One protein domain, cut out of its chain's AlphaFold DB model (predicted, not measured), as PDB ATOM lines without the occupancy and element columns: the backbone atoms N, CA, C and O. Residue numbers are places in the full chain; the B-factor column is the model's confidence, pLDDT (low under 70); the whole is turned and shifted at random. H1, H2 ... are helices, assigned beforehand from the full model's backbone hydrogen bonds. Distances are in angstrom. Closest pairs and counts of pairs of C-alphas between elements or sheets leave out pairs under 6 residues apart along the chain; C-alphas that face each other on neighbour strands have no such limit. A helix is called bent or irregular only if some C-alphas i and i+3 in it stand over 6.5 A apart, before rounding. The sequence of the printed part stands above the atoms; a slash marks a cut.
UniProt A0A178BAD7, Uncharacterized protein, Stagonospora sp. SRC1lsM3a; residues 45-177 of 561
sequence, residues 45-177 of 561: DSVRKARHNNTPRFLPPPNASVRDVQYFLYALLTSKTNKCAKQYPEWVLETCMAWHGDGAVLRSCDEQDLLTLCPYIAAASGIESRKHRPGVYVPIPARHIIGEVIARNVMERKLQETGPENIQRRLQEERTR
ATOM      1  N   ASP A  45     284.742 278.227 246.268       96.75
ATOM      2  CA  ASP A  45     286.097 278.000 245.762       96.75
ATOM      3  C   ASP A  45     286.919 277.141 246.729       96.75
ATOM      4  O   ASP A  45     287.748 276.340 246.287       96.75
ATOM      5  N   SER A  46     286.655 277.235 248.037       96.50
ATOM      6  CA  SER A  46     287.243 276.335 249.034       96.50
ATOM      7  C   SER A  46     286.747 274.906 248.839       96.50
ATOM      8  O   SER A  46     287.559 273.985 248.843       96.50
ATOM      9  N   VAL A  47     285.456 274.713 248.550       96.75
ATOM     10  CA  VAL A  47     284.876 273.392 248.222       96.75
ATOM     11  C   VAL A  47     285.516 272.794 246.971       96.75
ATOM     12  O   VAL A  47     285.873 271.617 246.941       96.75
ATOM     13  N   ARG A  48     285.733 273.615 245.935       96.88
ATOM     14  CA  ARG A  48     286.391 273.176 244.695       96.88
ATOM     15  C   ARG A  48     287.831 272.707 244.939       96.88
ATOM     16  O   ARG A  48     288.304 271.808 244.237       96.88
ATOM     17  N   LYS A  49     288.526 273.312 245.908       96.62
ATOM     18  CA  LYS A  49     289.901 272.963 246.303       96.62
ATOM     19  C   LYS A  49     289.948 271.760 247.251       96.62
ATOM     20  O   LYS A  49     290.791 270.884 247.069       96.62
ATOM     21  N   ALA A  50     289.031 271.683 248.212       93.12
ATOM     22  CA  ALA A  50     288.963 270.664 249.260       93.12
ATOM     23  C   ALA A  50     288.323 269.348 248.776       93.12
ATOM     24  O   ALA A  50     287.377 268.833 249.368       93.12
ATOM     25  N   ARG A  51     288.824 268.794 247.666       95.50
ATOM     26  CA  ARG A  51     288.297 267.549 247.090       95.50
ATOM     27  C   ARG A  51     288.875 266.329 247.790       95.50
ATOM     28  O   ARG A  51     290.088 266.111 247.750       95.50
ATOM     29  N   HIS A  52     288.003 265.487 248.334       96.31
ATOM     30  CA  HIS A  52     288.401 264.228 248.951       96.31
ATOM     31  C   HIS A  52     288.963 263.265 247.902       96.31
ATOM     32  O   HIS A  52     288.428 263.123 246.800       96.31
ATOM     33  N   ASN A  53     290.067 262.595 248.237       97.12
ATOM     34  CA  ASN A  53     290.676 261.602 247.349       97.12
ATOM     35  C   ASN A  53     289.804 260.354 247.205       97.12
ATOM     36  O   ASN A  53     289.774 259.754 246.135       97.12
ATOM     37  N   ASN A  54     289.102 259.993 248.279       95.88
ATOM     38  CA  ASN A  54     288.332 258.769 248.381       95.88
ATOM     39  C   ASN A  54     286.885 259.088 248.744       95.88
ATOM     40  O   ASN A  54     286.621 259.972 249.558       95.88
ATOM     41  N   THR A  55     285.969 258.320 248.169       96.62
ATOM     42  CA  THR A  55     284.555 258.307 248.546       96.62
ATOM     43  C   THR A  55     284.387 257.601 249.898       96.62
ATOM     44  O   THR A  55     285.085 256.604 250.133       96.62
ATOM     45  N   PRO A  56     283.484 258.058 250.788       97.00
ATOM     46  CA  PRO A  56     283.216 257.367 252.045       97.00
ATOM     47  C   PRO A  56     282.827 255.901 251.802       97.00
ATOM     48  O   PRO A  56     282.074 255.567 250.878       97.00
ATOM     49  N   ARG A  57     283.414 255.011 252.608       96.00
ATOM     50  CA  ARG A  57     283.280 253.552 252.456       96.00
ATOM     51  C   ARG A  57     282.058 252.970 253.153       96.00
ATOM     52  O   ARG A  57     281.589 251.928 252.724       96.00
ATOM     53  N   PHE A  58     281.567 253.627 254.193       96.44
ATOM     54  CA  PHE A  58     280.481 253.136 255.038       96.44
ATOM     55  C   PHE A  58     279.393 254.196 255.124       96.44
ATOM     56  O   PHE A  58     279.703 255.390 255.033       96.44
ATOM     57  N   LEU A  59     278.139 253.771 255.282       97.75
ATOM     58  CA  LEU A  59     277.061 254.708 255.573       97.75
ATOM     59  C   LEU A  59     277.175 255.188 257.020       97.75
ATOM     60  O   LEU A  59     277.606 254.414 257.881       97.75
ATOM     61  N   PRO A  60     276.741 256.424 257.323       97.62
ATOM     62  CA  PRO A  60     276.586 256.864 258.705       97.62
ATOM     63  C   PRO A  60     275.759 255.829 259.477       97.62
ATOM     64  O   PRO A  60     274.777 255.334 258.916       97.62
ATOM     65  N   PRO A  61     276.138 255.428 260.701       97.00
ATOM     66  CA  PRO A  61     275.333 254.496 261.487       97.00
ATOM     67  C   PRO A  61     273.942 255.095 261.784       97.00
ATOM     68  O   PRO A  61     273.764 256.305 261.673       97.00
ATOM     69  N   PRO A  62     272.925 254.291 262.139       97.31
ATOM     70  CA  PRO A  62     271.562 254.798 262.345       97.31
ATOM     71  C   PRO A  62     271.460 255.839 263.473       97.31
ATOM     72  O   PRO A  62     270.599 256.704 263.426       97.31
ATOM     73  N   ASN A  63     272.363 255.790 264.453       96.75
ATOM     74  CA  ASN A  63     272.477 256.765 265.539       96.75
ATOM     75  C   ASN A  63     273.388 257.964 265.204       96.75
ATOM     76  O   ASN A  63     273.715 258.740 266.099       96.75
ATOM     77  N   ALA A  64     273.850 258.094 263.955       96.81
ATOM     78  CA  ALA A  64     274.673 259.221 263.533       96.81
ATOM     79  C   ALA A  64     273.884 260.526 263.620       96.81
ATOM     80  O   ALA A  64     272.715 260.582 263.226       96.81
ATOM     81  N   SER A  65     274.543 261.583 264.085       96.25
ATOM     82  CA  SER A  65     273.923 262.899 264.178       96.25
ATOM     83  C   SER A  65     273.626 263.471 262.789       96.25
ATOM     84  O   SER A  65     274.235 263.086 261.788       96.25
ATOM     85  N   VAL A  66     272.735 264.465 262.724       96.06
ATOM     86  CA  VAL A  66     272.479 265.216 261.483       96.06
ATOM     87  C   VAL A  66     273.789 265.751 260.897       96.06
ATOM     88  O   VAL A  66     274.019 265.647 259.695       96.06
ATOM     89  N   ARG A  67     274.697 266.257 261.742       94.38
ATOM     90  CA  ARG A  67     276.004 266.777 261.316       94.38
ATOM     91  C   ARG A  67     276.892 265.710 260.686       94.38
ATOM     92  O   ARG A  67     277.495 265.984 259.649       94.38
ATOM     93  N   ASP A  68     276.927 264.507 261.249       95.81
ATOM     94  CA  ASP A  68     277.685 263.389 260.676       95.81
ATOM     95  C   ASP A  68     277.163 263.024 259.287       95.81
ATOM     96  O   ASP A  68     277.942 262.764 258.367       95.81
ATOM     97  N   VAL A  69     275.839 263.065 259.105       97.50
ATOM     98  CA  VAL A  69     275.223 262.825 257.800       97.50
ATOM     99  C   VAL A  69     275.554 263.941 256.814       97.50
ATOM    100  O   VAL A  69     275.955 263.658 255.685       97.50
ATOM    101  N   GLN A  70     275.462 265.206 257.230       96.38
ATOM    102  CA  GLN A  70     275.852 266.341 256.392       96.38
ATOM    103  C   GLN A  70     277.331 266.242 255.973       96.38
ATOM    104  O   GLN A  70     277.665 266.481 254.810       96.38
ATOM    105  N   TYR A  71     278.222 265.838 256.886       96.31
ATOM    106  CA  TYR A  71     279.638 265.629 256.585       96.31
ATOM    107  C   TYR A  71     279.856 264.447 255.634       96.31
ATOM    108  O   TYR A  71     280.644 264.550 254.692       96.31
ATOM    109  N   PHE A  72     279.127 263.344 255.819       97.56
ATOM    110  CA  PHE A  72     279.136 262.214 254.892       97.56
ATOM    111  C   PHE A  72     278.720 262.639 253.476       97.56
ATOM    112  O   PHE A  72     279.440 262.342 252.519       97.56
ATOM    113  N   LEU A  73     277.610 263.373 253.336       98.00
ATOM    114  CA  LEU A  73     277.142 263.902 252.050       98.00
ATOM    115  C   LEU A  73     278.178 264.850 251.434       98.00
ATOM    116  O   LEU A  73     278.485 264.747 250.244       98.00
ATOM    117  N   TYR A  74     278.785 265.716 252.245       97.88
ATOM    118  CA  TYR A  74     279.845 266.611 251.799       97.88
ATOM    119  C   TYR A  74     281.054 265.835 251.272       97.88
ATOM    120  O   TYR A  74     281.489 266.079 250.145       97.88
ATOM    121  N   ALA A  75     281.569 264.858 252.024       97.62
ATOM    122  CA  ALA A  75     282.694 264.019 251.612       97.62
ATOM    123  C   ALA A  75     282.384 263.217 250.336       97.62
ATOM    124  O   ALA A  75     283.224 263.111 249.437       97.62
ATOM    125  N   LEU A  76     281.155 262.709 250.221       98.06
ATOM    126  CA  LEU A  76     280.655 262.003 249.046       98.06
ATOM    127  C   LEU A  76     280.645 262.898 247.796       98.06
ATOM    128  O   LEU A  76     281.202 262.529 246.758       98.06
ATOM    129  N   LEU A  77     280.051 264.088 247.884       98.19
ATOM    130  CA  LEU A  77     279.893 265.009 246.753       98.19
ATOM    131  C   LEU A  77     281.195 265.729 246.368       98.19
ATOM    132  O   LEU A  77     281.392 266.122 245.213       98.19
ATOM    133  N   THR A  78     282.115 265.884 247.316       97.75
ATOM    134  CA  THR A  78     283.443 266.468 247.077       97.75
ATOM    135  C   THR A  78     284.502 265.436 246.691       97.75
ATOM    136  O   THR A  78     285.637 265.815 246.385       97.75
ATOM    137  N   SER A  79     284.148 264.148 246.624       98.00
ATOM    138  CA  SER A  79     285.040 263.097 246.130       98.00
ATOM    139  C   SER A  79     285.526 263.389 244.707       98.00
ATOM    140  O   SER A  79     284.781 263.843 243.825       98.00
ATOM    141  N   LYS A  80     286.810 263.118 244.447       97.19
ATOM    142  CA  LYS A  80     287.430 263.357 243.139       97.19
ATOM    143  C   LYS A  80     286.737 262.593 242.008       97.19
ATOM    144  O   LYS A  80     286.698 263.122 240.895       97.19
ATOM    145  N   THR A  81     286.165 261.425 242.298       97.25
ATOM    146  CA  THR A  81     285.494 260.547 241.328       97.25
ATOM    147  C   THR A  81     284.206 261.157 240.778       97.25
ATOM    148  O   THR A  81     283.960 261.081 239.577       97.25
ATOM    149  N   ASN A  82     283.426 261.824 241.631       96.81
ATOM    150  CA  ASN A  82     282.057 262.242 241.315       96.81
ATOM    151  C   ASN A  82     281.989 263.590 240.582       96.81
ATOM    152  O   ASN A  82     281.006 263.891 239.917       96.81
ATOM    153  N   LYS A  83     283.046 264.410 240.670       96.81
ATOM    154  CA  LYS A  83     283.184 265.717 239.991       96.81
ATOM    155  C   LYS A  83     282.113 266.775 240.347       96.81
ATOM    156  O   LYS A  83     282.249 267.896 239.856       96.81
ATOM    157  N   CYS A  84     281.148 266.506 241.237       97.69
ATOM    158  CA  CYS A  84     280.103 267.463 241.638       97.69
ATOM    159  C   CYS A  84     280.705 268.775 242.159       97.69
ATOM    160  O   CYS A  84     280.419 269.835 241.616       97.69
ATOM    161  N   ALA A  85     281.646 268.710 243.107       97.25
ATOM    162  CA  ALA A  85     282.324 269.900 243.639       97.25
ATOM    163  C   ALA A  85     283.157 270.687 242.608       97.25
ATOM    164  O   ALA A  85     283.448 271.866 242.803       97.25
ATOM    165  N   LYS A  86     283.559 270.059 241.494       97.25
ATOM    166  CA  LYS A  86     284.257 270.765 240.409       97.25
ATOM    167  C   LYS A  86     283.278 271.613 239.597       97.25
ATOM    168  O   LYS A  86     283.620 272.737 239.238       97.25
ATOM    169  N   GLN A  87     282.104 271.059 239.296       97.19
ATOM    170  CA  GLN A  87     281.108 271.665 238.408       97.19
ATOM    171  C   GLN A  87     280.149 272.607 239.148       97.19
ATOM    172  O   GLN A  87     279.866 273.691 238.652       97.19
ATOM    173  N   TYR A  88     279.699 272.209 240.339       97.31
ATOM    174  CA  TYR A  88     278.582 272.808 241.072       97.31
ATOM    175  C   TYR A  88     278.881 272.972 242.580       97.31
ATOM    176  O   TYR A  88     278.114 272.480 243.407       97.31
ATOM    177  N   PRO A  89     279.999 273.611 242.981       97.06
ATOM    178  CA  PRO A  89     280.397 273.678 244.390       97.06
ATOM    179  C   PRO A  89     279.363 274.362 245.297       97.06
ATOM    180  O   PRO A  89     279.148 273.900 246.413       97.06
ATOM    181  N   GLU A  90     278.689 275.413 244.825       96.38
ATOM    182  CA  GLU A  90     277.632 276.094 245.585       96.38
ATOM    183  C   GLU A  90     276.432 275.180 245.881       96.38
ATOM    184  O   GLU A  90     275.900 275.184 246.987       96.38
ATOM    185  N   TRP A  91     276.050 274.330 244.926       97.19
ATOM    186  CA  TRP A  91     274.902 273.430 245.057       97.19
ATOM    187  C   TRP A  91     275.223 272.191 245.894       97.19
ATOM    188  O   TRP A  91     274.332 271.618 246.518       97.19
ATOM    189  N   VAL A  92     276.501 271.805 245.963       97.50
ATOM    190  CA  VAL A  92     276.976 270.801 246.922       97.50
ATOM    191  C   VAL A  92     276.778 271.301 248.353       97.50
ATOM    192  O   VAL A  92     276.213 270.569 249.163       97.50
ATOM    193  N   LEU A  93     277.189 272.538 248.656       96.56
ATOM    194  CA  LEU A  93     276.992 273.131 249.984       96.56
ATOM    195  C   LEU A  93     275.517 273.248 250.337       96.56
ATOM    196  O   LEU A  93     275.122 272.808 251.410       96.56
ATOM    197  N   GLU A  94     274.714 273.769 249.409       96.00
ATOM    198  CA  GLU A  94     273.268 273.883 249.573       96.00
ATOM    199  C   GLU A  94     272.643 272.535 249.948       96.00
ATOM    200  O   GLU A  94     271.928 272.435 250.936       96.00
ATOM    201  N   THR A  95     272.976 271.477 249.201       97.19
ATOM    202  CA  THR A  95     272.437 270.131 249.444       97.19
ATOM    203  C   THR A  95     272.841 269.594 250.818       97.19
ATOM    204  O   THR A  95     272.020 269.004 251.513       97.19
ATOM    205  N   CYS A  96     274.090 269.815 251.238       96.88
ATOM    206  CA  CYS A  96     274.562 269.360 252.546       96.88
ATOM    207  C   CYS A  96     273.915 270.154 253.687       96.88
ATOM    208  O   CYS A  96     273.501 269.567 254.676       96.88
ATOM    209  N   MET A  97     273.798 271.477 253.555       94.31
ATOM    210  CA  MET A  97     273.218 272.337 254.592       94.31
ATOM    211  C   MET A  97     271.697 272.195 254.700       94.31
ATOM    212  O   MET A  97     271.156 272.355 255.789       94.31
ATOM    213  N   ALA A  98     271.014 271.879 253.598       95.44
ATOM    214  CA  ALA A  98     269.569 271.659 253.568       95.44
ATOM    215  C   ALA A  98     269.145 270.297 254.146       95.44
ATOM    216  O   ALA A  98     267.951 270.052 254.330       95.44
ATOM    217  N   TRP A  99     270.089 269.395 254.428       96.81
ATOM    218  CA  TRP A  99     269.784 268.099 255.018       96.81
ATOM    219  C   TRP A  99     269.559 268.210 256.530       96.81
ATOM    220  O   TRP A  99     270.417 268.714 257.252       96.81
ATOM    221  N   HIS A 100     268.429 267.687 257.010       96.81
ATOM    222  CA  HIS A 100     268.028 267.743 258.424       96.81
ATOM    223  C   HIS A 100     267.783 266.359 259.050       96.81
ATOM    224  O   HIS A 100     267.462 266.274 260.232       96.81
ATOM    225  N   GLY A 101     267.912 265.279 258.274       97.44
ATOM    226  CA  GLY A 101     267.725 263.912 258.762       97.44
ATOM    227  C   GLY A 101     268.941 263.386 259.527       97.44
ATOM    228  O   GLY A 101     270.079 263.784 259.274       97.44
ATOM    229  N   ASP A 102     268.719 262.460 260.448       98.19
ATOM    230  CA  ASP A 102     269.795 261.701 261.086       98.19
ATOM    231  C   ASP A 102     270.241 260.514 260.208       98.19
ATOM    232  O   ASP A 102     269.817 260.349 259.052       98.19
ATOM    233  N   GLY A 103     271.149 259.690 260.738       97.69
ATOM    234  CA  GLY A 103     271.630 258.504 260.036       97.69
ATOM    235  C   GLY A 103     270.523 257.494 259.721       97.69
ATOM    236  O   GLY A 103     270.565 256.850 258.668       97.69
ATOM    237  N   ALA A 104     269.515 257.369 260.587       98.25
ATOM    238  CA  ALA A 104     268.373 256.488 260.370       98.25
ATOM    239  C   ALA A 104     267.506 256.977 259.202       98.25
ATOM    240  O   ALA A 104     267.187 256.180 258.317       98.25
ATOM    241  N   VAL A 105     267.211 258.280 259.136       98.50
ATOM    242  CA  VAL A 105     266.430 258.889 258.049       98.50
ATOM    243  C   VAL A 105     267.108 258.653 256.699       98.50
ATOM    244  O   VAL A 105     266.474 258.118 255.788       98.50
ATOM    245  N   LEU A 106     268.415 258.930 256.579       98.38
ATOM    246  CA  LEU A 106     269.154 258.691 255.327       98.38
ATOM    247  C   LEU A 106     269.109 257.209 254.909       98.38
ATOM    248  O   LEU A 106     268.977 256.875 253.727       98.38
ATOM    249  N   ARG A 107     269.217 256.295 255.881       97.62
ATOM    250  CA  ARG A 107     269.139 254.847 255.642       97.62
ATOM    251  C   ARG A 107     267.734 254.383 255.262       97.62
ATOM    252  O   ARG A 107     267.626 253.397 254.535       97.62
ATOM    253  N   SER A 108     266.684 255.072 255.694       97.94
ATOM    254  CA  SER A 108     265.305 254.751 255.310       97.94
ATOM    255  C   SER A 108     264.888 255.302 253.946       97.94
ATOM    256  O   SER A 108     263.989 254.723 253.347       97.94
ATOM    257  N   CYS A 109     265.551 256.347 253.430       98.44
ATOM    258  CA  CYS A 109     265.207 256.935 252.131       98.44
ATOM    259  C   CYS A 109     265.265 255.901 251.003       98.44
ATOM    260  O   CYS A 109     266.244 255.146 250.891       98.44
ATOM    261  N   ASP A 110     264.246 255.895 250.153       98.06
ATOM    262  CA  ASP A 110     264.259 255.114 248.925       98.06
ATOM    263  C   ASP A 110     265.127 255.794 247.848       98.06
ATOM    264  O   ASP A 110     265.715 256.859 248.050       98.06
ATOM    265  N   GLU A 111     265.278 255.147 246.695       98.06
ATOM    266  CA  GLU A 111     266.085 255.704 245.608       98.06
ATOM    267  C   GLU A 111     265.511 257.032 245.083       98.06
ATOM    268  O   GLU A 111     266.269 257.951 244.771       98.06
ATOM    269  N   GLN A 112     264.183 257.163 245.034       98.19
ATOM    270  CA  GLN A 112     263.501 258.332 244.486       98.19
ATOM    271  C   GLN A 112     263.650 259.567 245.392       98.19
ATOM    272  O   GLN A 112     263.897 260.678 244.908       98.19
ATOM    273  N   ASP A 113     263.581 259.374 246.704       98.12
ATOM    274  CA  ASP A 113     263.859 260.380 247.723       98.12
ATOM    275  C   ASP A 113     265.315 260.847 247.625       98.12
ATOM    276  O   ASP A 113     265.604 262.045 247.629       98.12
ATOM    277  N   LEU A 114     266.254 259.911 247.441       98.19
ATOM    278  CA  LEU A 114     267.674 260.236 247.285       98.19
ATOM    279  C   LEU A 114     267.952 261.020 245.989       98.19
ATOM    280  O   LEU A 114     268.780 261.934 245.990       98.19
ATOM    281  N   LEU A 115     267.237 260.724 244.896       98.12
ATOM    282  CA  LEU A 115     267.319 261.482 243.641       98.12
ATOM    283  C   LEU A 115     266.795 262.918 243.782       98.12
ATOM    284  O   LEU A 115     267.261 263.822 243.082       98.12
ATOM    285  N   THR A 116     265.841 263.150 244.685       97.19
ATOM    286  CA  THR A 116     265.217 264.464 244.913       97.19
ATOM    287  C   THR A 116     265.833 265.250 246.072       97.19
ATOM    288  O   THR A 116     265.444 266.395 246.306       97.19
ATOM    289  N   LEU A 117     266.856 264.690 246.722       96.69
ATOM    290  CA  LEU A 117     267.527 265.243 247.903       96.69
ATOM    291  C   LEU A 117     268.198 266.602 247.649       96.69
ATOM    292  O   LEU A 117     268.350 267.409 248.564       96.69
ATOM    293  N   CYS A 118     268.580 266.884 246.399       97.25
ATOM    294  CA  CYS A 118     269.051 268.207 246.005       97.25
ATOM    295  C   CYS A 118     267.860 269.183 245.877       97.25
ATOM    296  O   CYS A 118     266.995 268.981 245.002       97.25
ATOM    297  N   PRO A 119     267.808 270.254 246.697       95.81
ATOM    298  CA  PRO A 119     266.653 271.141 246.758       95.81
ATOM    299  C   PRO A 119     266.391 271.829 245.415       95.81
ATOM    300  O   PRO A 119     267.267 271.965 244.563       95.81
ATOM    301  N   TYR A 120     265.148 272.261 245.201       96.00
ATOM    302  CA  TYR A 120     264.779 272.981 243.978       96.00
ATOM    303  C   TYR A 120     265.182 274.459 244.017       96.00
ATOM    304  O   TYR A 120     265.509 275.050 242.987       96.00
ATOM    305  N   ILE A 121     265.173 275.042 245.214       95.06
ATOM    306  CA  ILE A 121     265.423 276.456 245.468       95.06
ATOM    307  C   ILE A 121     266.517 276.548 246.527       95.06
ATOM    308  O   ILE A 121     266.479 275.813 247.511       95.06
ATOM    309  N   ALA A 122     267.471 277.452 246.323       91.94
ATOM    310  CA  ALA A 122     268.467 277.801 247.323       91.94
ATOM    311  C   ALA A 122     267.785 278.341 248.591       91.94
ATOM    312  O   ALA A 122     267.094 279.361 248.530       91.94
ATOM    313  N   ALA A 123     268.004 277.694 249.727       89.25
ATOM    314  CA  ALA A 123     267.515 278.108 251.035       89.25
ATOM    315  C   ALA A 123     268.658 278.502 251.981       89.25
ATOM    316  O   ALA A 123     268.463 279.369 252.834       89.25
ATOM    317  N   ALA A 124     269.850 277.914 251.834       81.25
ATOM    318  CA  ALA A 124     270.952 278.140 252.757       81.25
ATOM    319  C   ALA A 124     271.477 279.583 252.675       81.25
ATOM    320  O   ALA A 124     271.990 280.048 251.654       81.25
ATOM    321  N   SER A 125     271.384 280.302 253.792       72.56
ATOM    322  CA  SER A 125     272.075 281.575 253.978       72.56
ATOM    323  C   SER A 125     273.553 281.340 254.298       72.56
ATOM    324  O   SER A 125     273.884 280.420 255.041       72.56
ATOM    325  N   GLY A 126     274.438 282.207 253.800       86.25
ATOM    326  CA  GLY A 126     275.862 282.198 254.170       86.25
ATOM    327  C   GLY A 126     276.804 281.517 253.174       86.25
ATOM    328  O   GLY A 126     277.990 281.405 253.466       86.25
ATOM    329  N   ILE A 127     276.321 281.102 251.999       90.44
ATOM    330  CA  ILE A 127     277.190 280.660 250.900       90.44
ATOM    331  C   ILE A 127     277.718 281.897 250.158       90.44
ATOM    332  O   ILE A 127     276.965 282.659 249.550       90.44
ATOM    333  N   GLU A 128     279.032 282.104 250.196       85.56
ATOM    334  CA  GLU A 128     279.712 283.274 249.634       85.56
ATOM    335  C   GLU A 128     279.912 283.135 248.117       85.56
ATOM    336  O   GLU A 128     281.027 282.998 247.614       85.56
ATOM    337  N   SER A 129     278.829 283.155 247.345       85.62
ATOM    338  CA  SER A 129     278.908 283.171 245.882       85.62
ATOM    339  C   SER A 129     278.064 284.291 245.309       85.62
ATOM    340  O   SER A 129     276.907 284.454 245.658       85.62
ATOM    341  N   ARG A 130     278.592 285.031 244.328       83.50
ATOM    342  CA  ARG A 130     277.789 286.040 243.610       83.50
ATOM    343  C   ARG A 130     276.611 285.424 242.849       83.50
ATOM    344  O   ARG A 130     275.637 286.125 242.582       83.50
ATOM    345  N   LYS A 131     276.741 284.149 242.462       79.88
ATOM    346  CA  LYS A 131     275.745 283.390 241.692       79.88
ATOM    347  C   LYS A 131     274.726 282.681 242.581       79.88
ATOM    348  O   LYS A 131     273.646 282.355 242.103       79.88
ATOM    349  N   HIS A 132     275.078 282.437 243.839       85.88
ATOM    350  CA  HIS A 132     274.184 281.827 244.809       85.88
ATOM    351  C   HIS A 132     273.528 282.939 245.617       85.88
ATOM    352  O   HIS A 132     274.196 283.798 246.187       85.88
ATOM    353  N   ARG A 133     272.202 282.968 245.603       85.00
ATOM    354  CA  ARG A 133     271.415 283.798 246.508       85.00
ATOM    355  C   ARG A 133     270.235 282.951 246.967       85.00
ATOM    356  O   ARG A 133     269.697 282.215 246.134       85.00
ATOM    357  N   PRO A 134     269.807 283.062 248.231       85.88
ATOM    358  CA  PRO A 134     268.553 282.462 248.662       85.88
ATOM    359  C   PRO A 134     267.414 282.840 247.702       85.88
ATOM    360  O   PRO A 134     267.336 283.982 247.243       85.88
ATOM    361  N   GLY A 135     266.573 281.870 247.344       86.50
ATOM    362  CA  GLY A 135     265.497 282.024 246.359       86.50
ATOM    363  C   GLY A 135     265.892 281.751 244.902       86.50
ATOM    364  O   GLY A 135     265.015 281.681 244.042       86.50
ATOM    365  N   VAL A 136     267.179 281.567 244.587       92.56
ATOM    366  CA  VAL A 136     267.612 281.193 243.230       92.56
ATOM    367  C   VAL A 136     267.344 279.709 242.982       92.56
ATOM    368  O   VAL A 136     267.629 278.862 243.827       92.56
ATOM    369  N   TYR A 137     266.823 279.385 241.799       95.25
ATOM    370  CA  TYR A 137     266.599 278.002 241.388       95.25
ATOM    371  C   TYR A 137     267.911 277.251 241.169       95.25
ATOM    372  O   TYR A 137     268.816 277.737 240.482       95.25
ATOM    373  N   VAL A 138     267.976 276.028 241.691       94.62
ATOM    374  CA  VAL A 138     269.090 275.118 241.426       94.62
ATOM    375  C   VAL A 138     269.005 274.652 239.967       94.62
ATOM    376  O   VAL A 138     267.950 274.164 239.543       94.62
ATOM    377  N   PRO A 139     270.086 274.758 239.170       96.44
ATOM    378  CA  PRO A 139     270.093 274.281 237.795       96.44
ATOM    379  C   PRO A 139     269.672 272.811 237.708       96.44
ATOM    380  O   PRO A 139     270.210 271.965 238.423       96.44
ATOM    381  N   ILE A 140     268.758 272.493 236.788       97.00
ATOM    382  CA  ILE A 140     268.261 271.121 236.572       97.00
ATOM    383  C   ILE A 140     269.414 270.110 236.396       97.00
ATOM    384  O   ILE A 140     269.375 269.070 237.057       97.00
ATOM    385  N   PRO A 141     270.476 270.399 235.608       97.94
ATOM    386  CA  PRO A 141     271.607 269.479 235.486       97.94
ATOM    387  C   PRO A 141     272.335 269.236 236.812       97.94
ATOM    388  O   PRO A 141     272.758 268.115 237.076       97.94
ATOM    389  N   ALA A 142     272.462 270.265 237.657       97.38
ATOM    390  CA  ALA A 142     273.108 270.138 238.961       97.38
ATOM    391  C   ALA A 142     272.290 269.236 239.890       97.38
ATOM    392  O   ALA A 142     272.855 268.323 240.486       97.38
ATOM    393  N   ARG A 143     270.963 269.438 239.952       97.75
ATOM    394  CA  ARG A 143     270.056 268.605 240.758       97.75
ATOM    395  C   ARG A 143     270.143 267.136 240.372       97.75
ATOM    396  O   ARG A 143     270.328 266.296 241.243       97.75
ATOM    397  N   HIS A 144     270.056 266.853 239.073       98.06
ATOM    398  CA  HIS A 144     270.103 265.485 238.568       98.06
ATOM    399  C   HIS A 144     271.440 264.817 238.912       98.06
ATOM    400  O   HIS A 144     271.445 263.753 239.518       98.06
ATOM    401  N   ILE A 145     272.568 265.472 238.618       98.38
ATOM    402  CA  ILE A 145     273.901 264.905 238.876       98.38
ATOM    403  C   ILE A 145     274.135 264.682 240.376       98.38
ATOM    404  O   ILE A 145     274.687 263.655 240.766       98.38
ATOM    405  N   ILE A 146     273.747 265.637 241.225       98.44
ATOM    406  CA  ILE A 146     273.918 265.523 242.679       98.44
ATOM    407  C   ILE A 146     273.035 264.399 243.230       98.44
ATOM    408  O   ILE A 146     273.552 263.524 243.921       98.44
ATOM    409  N   GLY A 147     271.743 264.392 242.890       98.19
ATOM    410  CA  GLY A 147     270.803 263.358 243.325       98.19
ATOM    411  C   GLY A 147     271.233 261.960 242.883       98.19
ATOM    412  O   GLY A 147     271.292 261.049 243.702       98.19
ATOM    413  N   GLU A 148     271.639 261.797 241.621       98.50
ATOM    414  CA  GLU A 148     272.098 260.512 241.077       98.50
ATOM    415  C   GLU A 148     273.350 259.993 241.799       98.50
ATOM    416  O   GLU A 148     273.440 258.811 242.133       98.50
ATOM    417  N   VAL A 149     274.318 260.870 242.090       98.50
ATOM    418  CA  VAL A 149     275.523 260.487 242.839       98.50
ATOM    419  C   VAL A 149     275.175 260.032 244.255       98.50
ATOM    420  O   VAL A 149     275.744 259.040 244.719       98.50
ATOM    421  N   ILE A 150     274.256 260.726 244.931       98.50
ATOM    422  CA  ILE A 150     273.816 260.370 246.286       98.50
ATOM    423  C   ILE A 150     273.078 259.033 246.260       98.50
ATOM    424  O   ILE A 150     273.500 258.110 246.955       98.50
ATOM    425  N   ALA A 151     272.053 258.904 245.415       98.44
ATOM    426  CA  ALA A 151     271.248 257.695 245.275       98.44
ATOM    427  C   ALA A 151     272.117 256.470 244.975       98.44
ATOM    428  O   ALA A 151     272.108 255.502 245.736       98.44
ATOM    429  N   ARG A 152     272.967 256.554 243.943       98.25
ATOM    430  CA  ARG A 152     273.857 255.456 243.545       98.25
ATOM    431  C   ARG A 152     274.754 255.004 244.691       98.25
ATOM    432  O   ARG A 152     274.817 253.814 244.977       98.25
ATOM    433  N   ASN A 153     275.444 255.933 245.355       98.12
ATOM    434  CA  ASN A 153     276.392 255.568 246.408       98.12
ATOM    435  C   ASN A 153     275.676 255.063 247.661       98.12
ATOM    436  O   ASN A 153     276.119 254.085 248.253       98.12
ATOM    437  N   VAL A 154     274.574 255.691 248.072       98.06
ATOM    438  CA  VAL A 154     273.838 255.249 249.259       98.06
ATOM    439  C   VAL A 154     273.251 253.853 249.040       98.06
ATOM    440  O   VAL A 154     273.439 252.988 249.891       98.06
ATOM    441  N   MET A 155     272.630 253.593 247.886       97.88
ATOM    442  CA  MET A 155     272.078 252.275 247.553       97.88
ATOM    443  C   MET A 155     273.165 251.205 247.415       97.88
ATOM    444  O   MET A 155     273.022 250.111 247.961       97.88
ATOM    445  N   GLU A 156     274.290 251.527 246.771       96.88
ATOM    446  CA  GLU A 156     275.438 250.622 246.678       96.88
ATOM    447  C   GLU A 156     275.967 250.246 248.071       96.88
ATOM    448  O   GLU A 156     276.227 249.073 248.343       96.88
ATOM    449  N   ARG A 157     276.088 251.215 248.988       95.94
ATOM    450  CA  ARG A 157     276.545 250.944 250.357       95.94
ATOM    451  C   ARG A 157     275.512 250.180 251.186       95.94
ATOM    452  O   ARG A 157     275.908 249.274 251.911       95.94
ATOM    453  N   LYS A 158     274.211 250.461 251.041       95.75
ATOM    454  CA  LYS A 158     273.141 249.660 251.673       95.75
ATOM    455  C   LYS A 158     273.231 248.194 251.244       95.75
ATOM    456  O   LYS A 158     273.127 247.288 252.072       95.75
ATOM    457  N   LEU A 159     273.476 247.952 249.956       94.62
ATOM    458  CA  LEU A 159     273.659 246.604 249.421       94.62
ATOM    459  C   LEU A 159     274.931 245.938 249.970       94.62
ATOM    460  O   LEU A 159     274.917 244.753 250.296       94.62
ATOM    461  N   GLN A 160     276.024 246.694 250.110       92.75
ATOM    462  CA  GLN A 160     277.278 246.188 250.680       92.75
ATOM    463  C   GLN A 160     277.165 245.844 252.169       92.75
ATOM    464  O   GLN A 160     277.768 244.863 252.592       92.75
ATOM    465  N   GLU A 161     276.403 246.610 252.952       91.69
ATOM    466  CA  GLU A 161     276.183 246.336 254.379       91.69
ATOM    467  C   GLU A 161     275.258 245.126 254.597       91.69
ATOM    468  O   GLU A 161     275.541 244.276 255.436       91.69
ATOM    469  N   THR A 162     274.200 244.984 253.792       89.19
ATOM    470  CA  THR A 162     273.251 243.855 253.901       89.19
ATOM    471  C   THR A 162     273.781 242.550 253.302       89.19
ATOM    472  O   THR A 162     273.386 241.466 253.728       89.19
ATOM    473  N   GLY A 163     274.696 242.622 252.332       85.06
ATOM    474  CA  GLY A 163     275.322 241.467 251.685       85.06
ATOM    475  C   GLY A 163     275.884 240.412 252.654       85.06
ATOM    476  O   GLY A 163     275.454 239.259 252.583       85.06
ATOM    477  N   PRO A 164     276.819 240.750 253.561       85.12
ATOM    478  CA  PRO A 164     277.407 239.779 254.483       85.12
ATOM    479  C   PRO A 164     276.390 239.210 255.476       85.12
ATOM    480  O   PRO A 164     276.424 238.010 255.743       85.12
ATOM    481  N   GLU A 165     275.461 240.024 255.983       83.88
ATOM    482  CA  GLU A 165     274.416 239.565 256.906       83.88
ATOM    483  C   GLU A 165     273.457 238.583 256.231       83.88
ATOM    484  O   GLU A 165     273.110 237.551 256.804       83.88
ATOM    485  N   ASN A 166     273.071 238.857 254.984       82.31
ATOM    486  CA  ASN A 166     272.235 237.957 254.195       82.31
ATOM    487  C   ASN A 166     272.959 236.640 253.890       82.31
ATOM    488  O   ASN A 166     272.345 235.575 253.941       82.31
ATOM    489  N   ILE A 167     274.269 236.689 253.620       84.94
ATOM    490  CA  ILE A 167     275.087 235.484 253.435       84.94
ATOM    491  C   ILE A 167     275.148 234.674 254.734       84.94
ATOM    492  O   ILE A 167     274.920 233.467 254.703       84.94
ATOM    493  N   GLN A 168     275.408 235.311 255.878       86.88
ATOM    494  CA  GLN A 168     275.448 234.627 257.173       86.88
ATOM    495  C   GLN A 168     274.098 234.013 257.540       86.88
ATOM    496  O   GLN A 168     274.046 232.846 257.925       86.88
ATOM    497  N   ARG A 169     273.006 234.762 257.358       89.62
ATOM    498  CA  ARG A 169     271.640 234.283 257.591       89.62
ATOM    499  C   ARG A 169     271.324 233.071 256.725       89.62
ATOM    500  O   ARG A 169     270.897 232.049 257.250       89.62
ATOM    501  N   ARG A 170     271.630 233.137 255.427       88.19
ATOM    502  CA  ARG A 170     271.450 232.015 254.495       88.19
ATOM    503  C   ARG A 170     272.260 230.785 254.911       88.19
ATOM    504  O   ARG A 170     271.732 229.678 254.900       88.19
ATOM    505  N   LEU A 171     273.524 230.967 255.303       92.00
ATOM    506  CA  LEU A 171     274.374 229.873 255.790       92.00
ATOM    507  C   LEU A 171     273.832 229.258 257.090       92.00
ATOM    508  O   LEU A 171     273.912 228.045 257.288       92.00
ATOM    509  N   GLN A 172     273.267 230.074 257.979       92.50
ATOM    510  CA  GLN A 172     272.648 229.609 259.217       92.50
ATOM    511  C   GLN A 172     271.349 228.838 258.947       92.50
ATOM    512  O   GLN A 172     271.165 227.750 259.493       92.50
ATOM    513  N   GLU A 173     270.486 229.343 258.064       92.69
ATOM    514  CA  GLU A 173     269.270 228.656 257.617       92.69
ATOM    515  C   GLU A 173     269.600 227.294 256.990       92.69
ATOM    516  O   GLU A 173     269.006 226.280 257.358       92.69
ATOM    517  N   GLU A 174     270.609 227.229 256.118       92.06
ATOM    518  CA  GLU A 174     271.061 225.981 255.496       92.06
ATOM    519  C   GLU A 174     271.601 224.978 256.528       92.06
ATOM    520  O   GLU A 174     271.315 223.776 256.447       92.06
ATOM    521  N   ARG A 175     272.300 225.464 257.561       93.25
ATOM    522  CA  ARG A 175     272.750 224.638 258.689       93.25
ATOM    523  C   ARG A 175     271.573 224.070 259.482       93.25
ATOM    524  O   ARG A 175     271.567 222.876 259.773       93.25
ATOM    525  N   THR A 176     270.566 224.886 259.797       93.81
ATOM    526  CA  THR A 176     269.369 224.421 260.525       93.81
ATOM    527  C   THR A 176     268.540 223.433 259.707       93.81
ATOM    528  O   THR A 176     268.149 222.394 260.233       93.81
ATOM    529  N   ARG A 177     268.366 223.683 258.403       92.75
ATOM    530  CA  ARG A 177     267.665 222.778 257.482       92.75
ATOM    531  C   ARG A 177     268.378 221.428 257.359       92.75
ATOM    532  O   ARG A 177     267.726 220.385 257.325       92.75
TER     533      ARG A 177
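AT A GLANCE: This is residues 45 to 177 of the 561 residues of an uncharacterized protein of Stagonospora sp. SRC1lsM3a (UniProt A0A178BAD7). A compact head of six short helices and loops is gathered around the first arm of one long last helix, H7a, and the end of that helix, residues 162 to 177, sticks out of the head as a tail. In the head H2 and H4 pack side by side, H2 meets H7a with its last residues, 73 to 77, and H6 folds alongside H7a. The printed part has 133 residues with seven named helices, H1 to H7 along the chain, and no named strand: all helix. It is only just compact, close to loose, with a radius of gyration of the C-alphas of 16.8 A, and spans 65 by 26 by 26 A; the tail makes much of the length, and the body without it spans 41 by 27 by 24 A.

HOW THE PARTS SIT: Start at H1, residues 45 to 49; it only just touches H3, residues 84 to 87, with 3 pairs of C-alphas within 8 A, the closest those of Arg 48 and Ala 85 at 5.3 A. Go on to H2, residues 66 to 77, which touches H4, residues 89 to 97, at a shallow tilt of 24 degrees, opposite ways; their closest C-alphas, of Gln 70 and Cys 96, are 5.1 A apart. With residues 66 to 69 alone H2 touches H5, residues 103 to 108, the closest C-alphas being those of Val 69 and Gly 103, 6.0 A apart. Next come H6, residues 111 to 116, and H7, residues 140 to 177. H7 was assigned as one helix by its hydrogen bonds but is bent, C-alphas 161 and 164 being 6.7 A apart; its arms are H7a, residues 140 to 161, and H7b, residues 164 to 177, at a steep tilt of 35.3 degrees, only just past shallow. H6 and H7a form a helical hairpin at a shallow tilt of 30 degrees, with the C-alphas of Leu 115 and Gly 147 closest at 4.0 A. H2 touches H7a with residues 73 to 77 alone, closest at the C-alphas of Leu 77 and Ile 146, 7.2 A. H7b touches no helix. Every O i to N i+4 pair is within hydrogen-bond range in H1, H2, H4, H5, H6, H7a and H7b; H3 is too short for one.

IN THESE COORDINATES: Find C-alpha 45 at (286.097, 278.000, 245.762), where H1 begins. H2 is 16.5 A long and H4 12.5 A. From C-alpha 140 at (268.261, 271.121, 236.572) H7a runs 31.5 A; H7b runs 19.8 A to C-alpha 177 at (267.665, 222.778, 257.482).

THE WHOLE: The C-alphas farthest apart, of Arg 130 and Arg 177, are 65.6 A apart. The printed part has no cut; the links H1 to H2 and H6 to H7 are long, and no printed residue is under 70 in pLDDT.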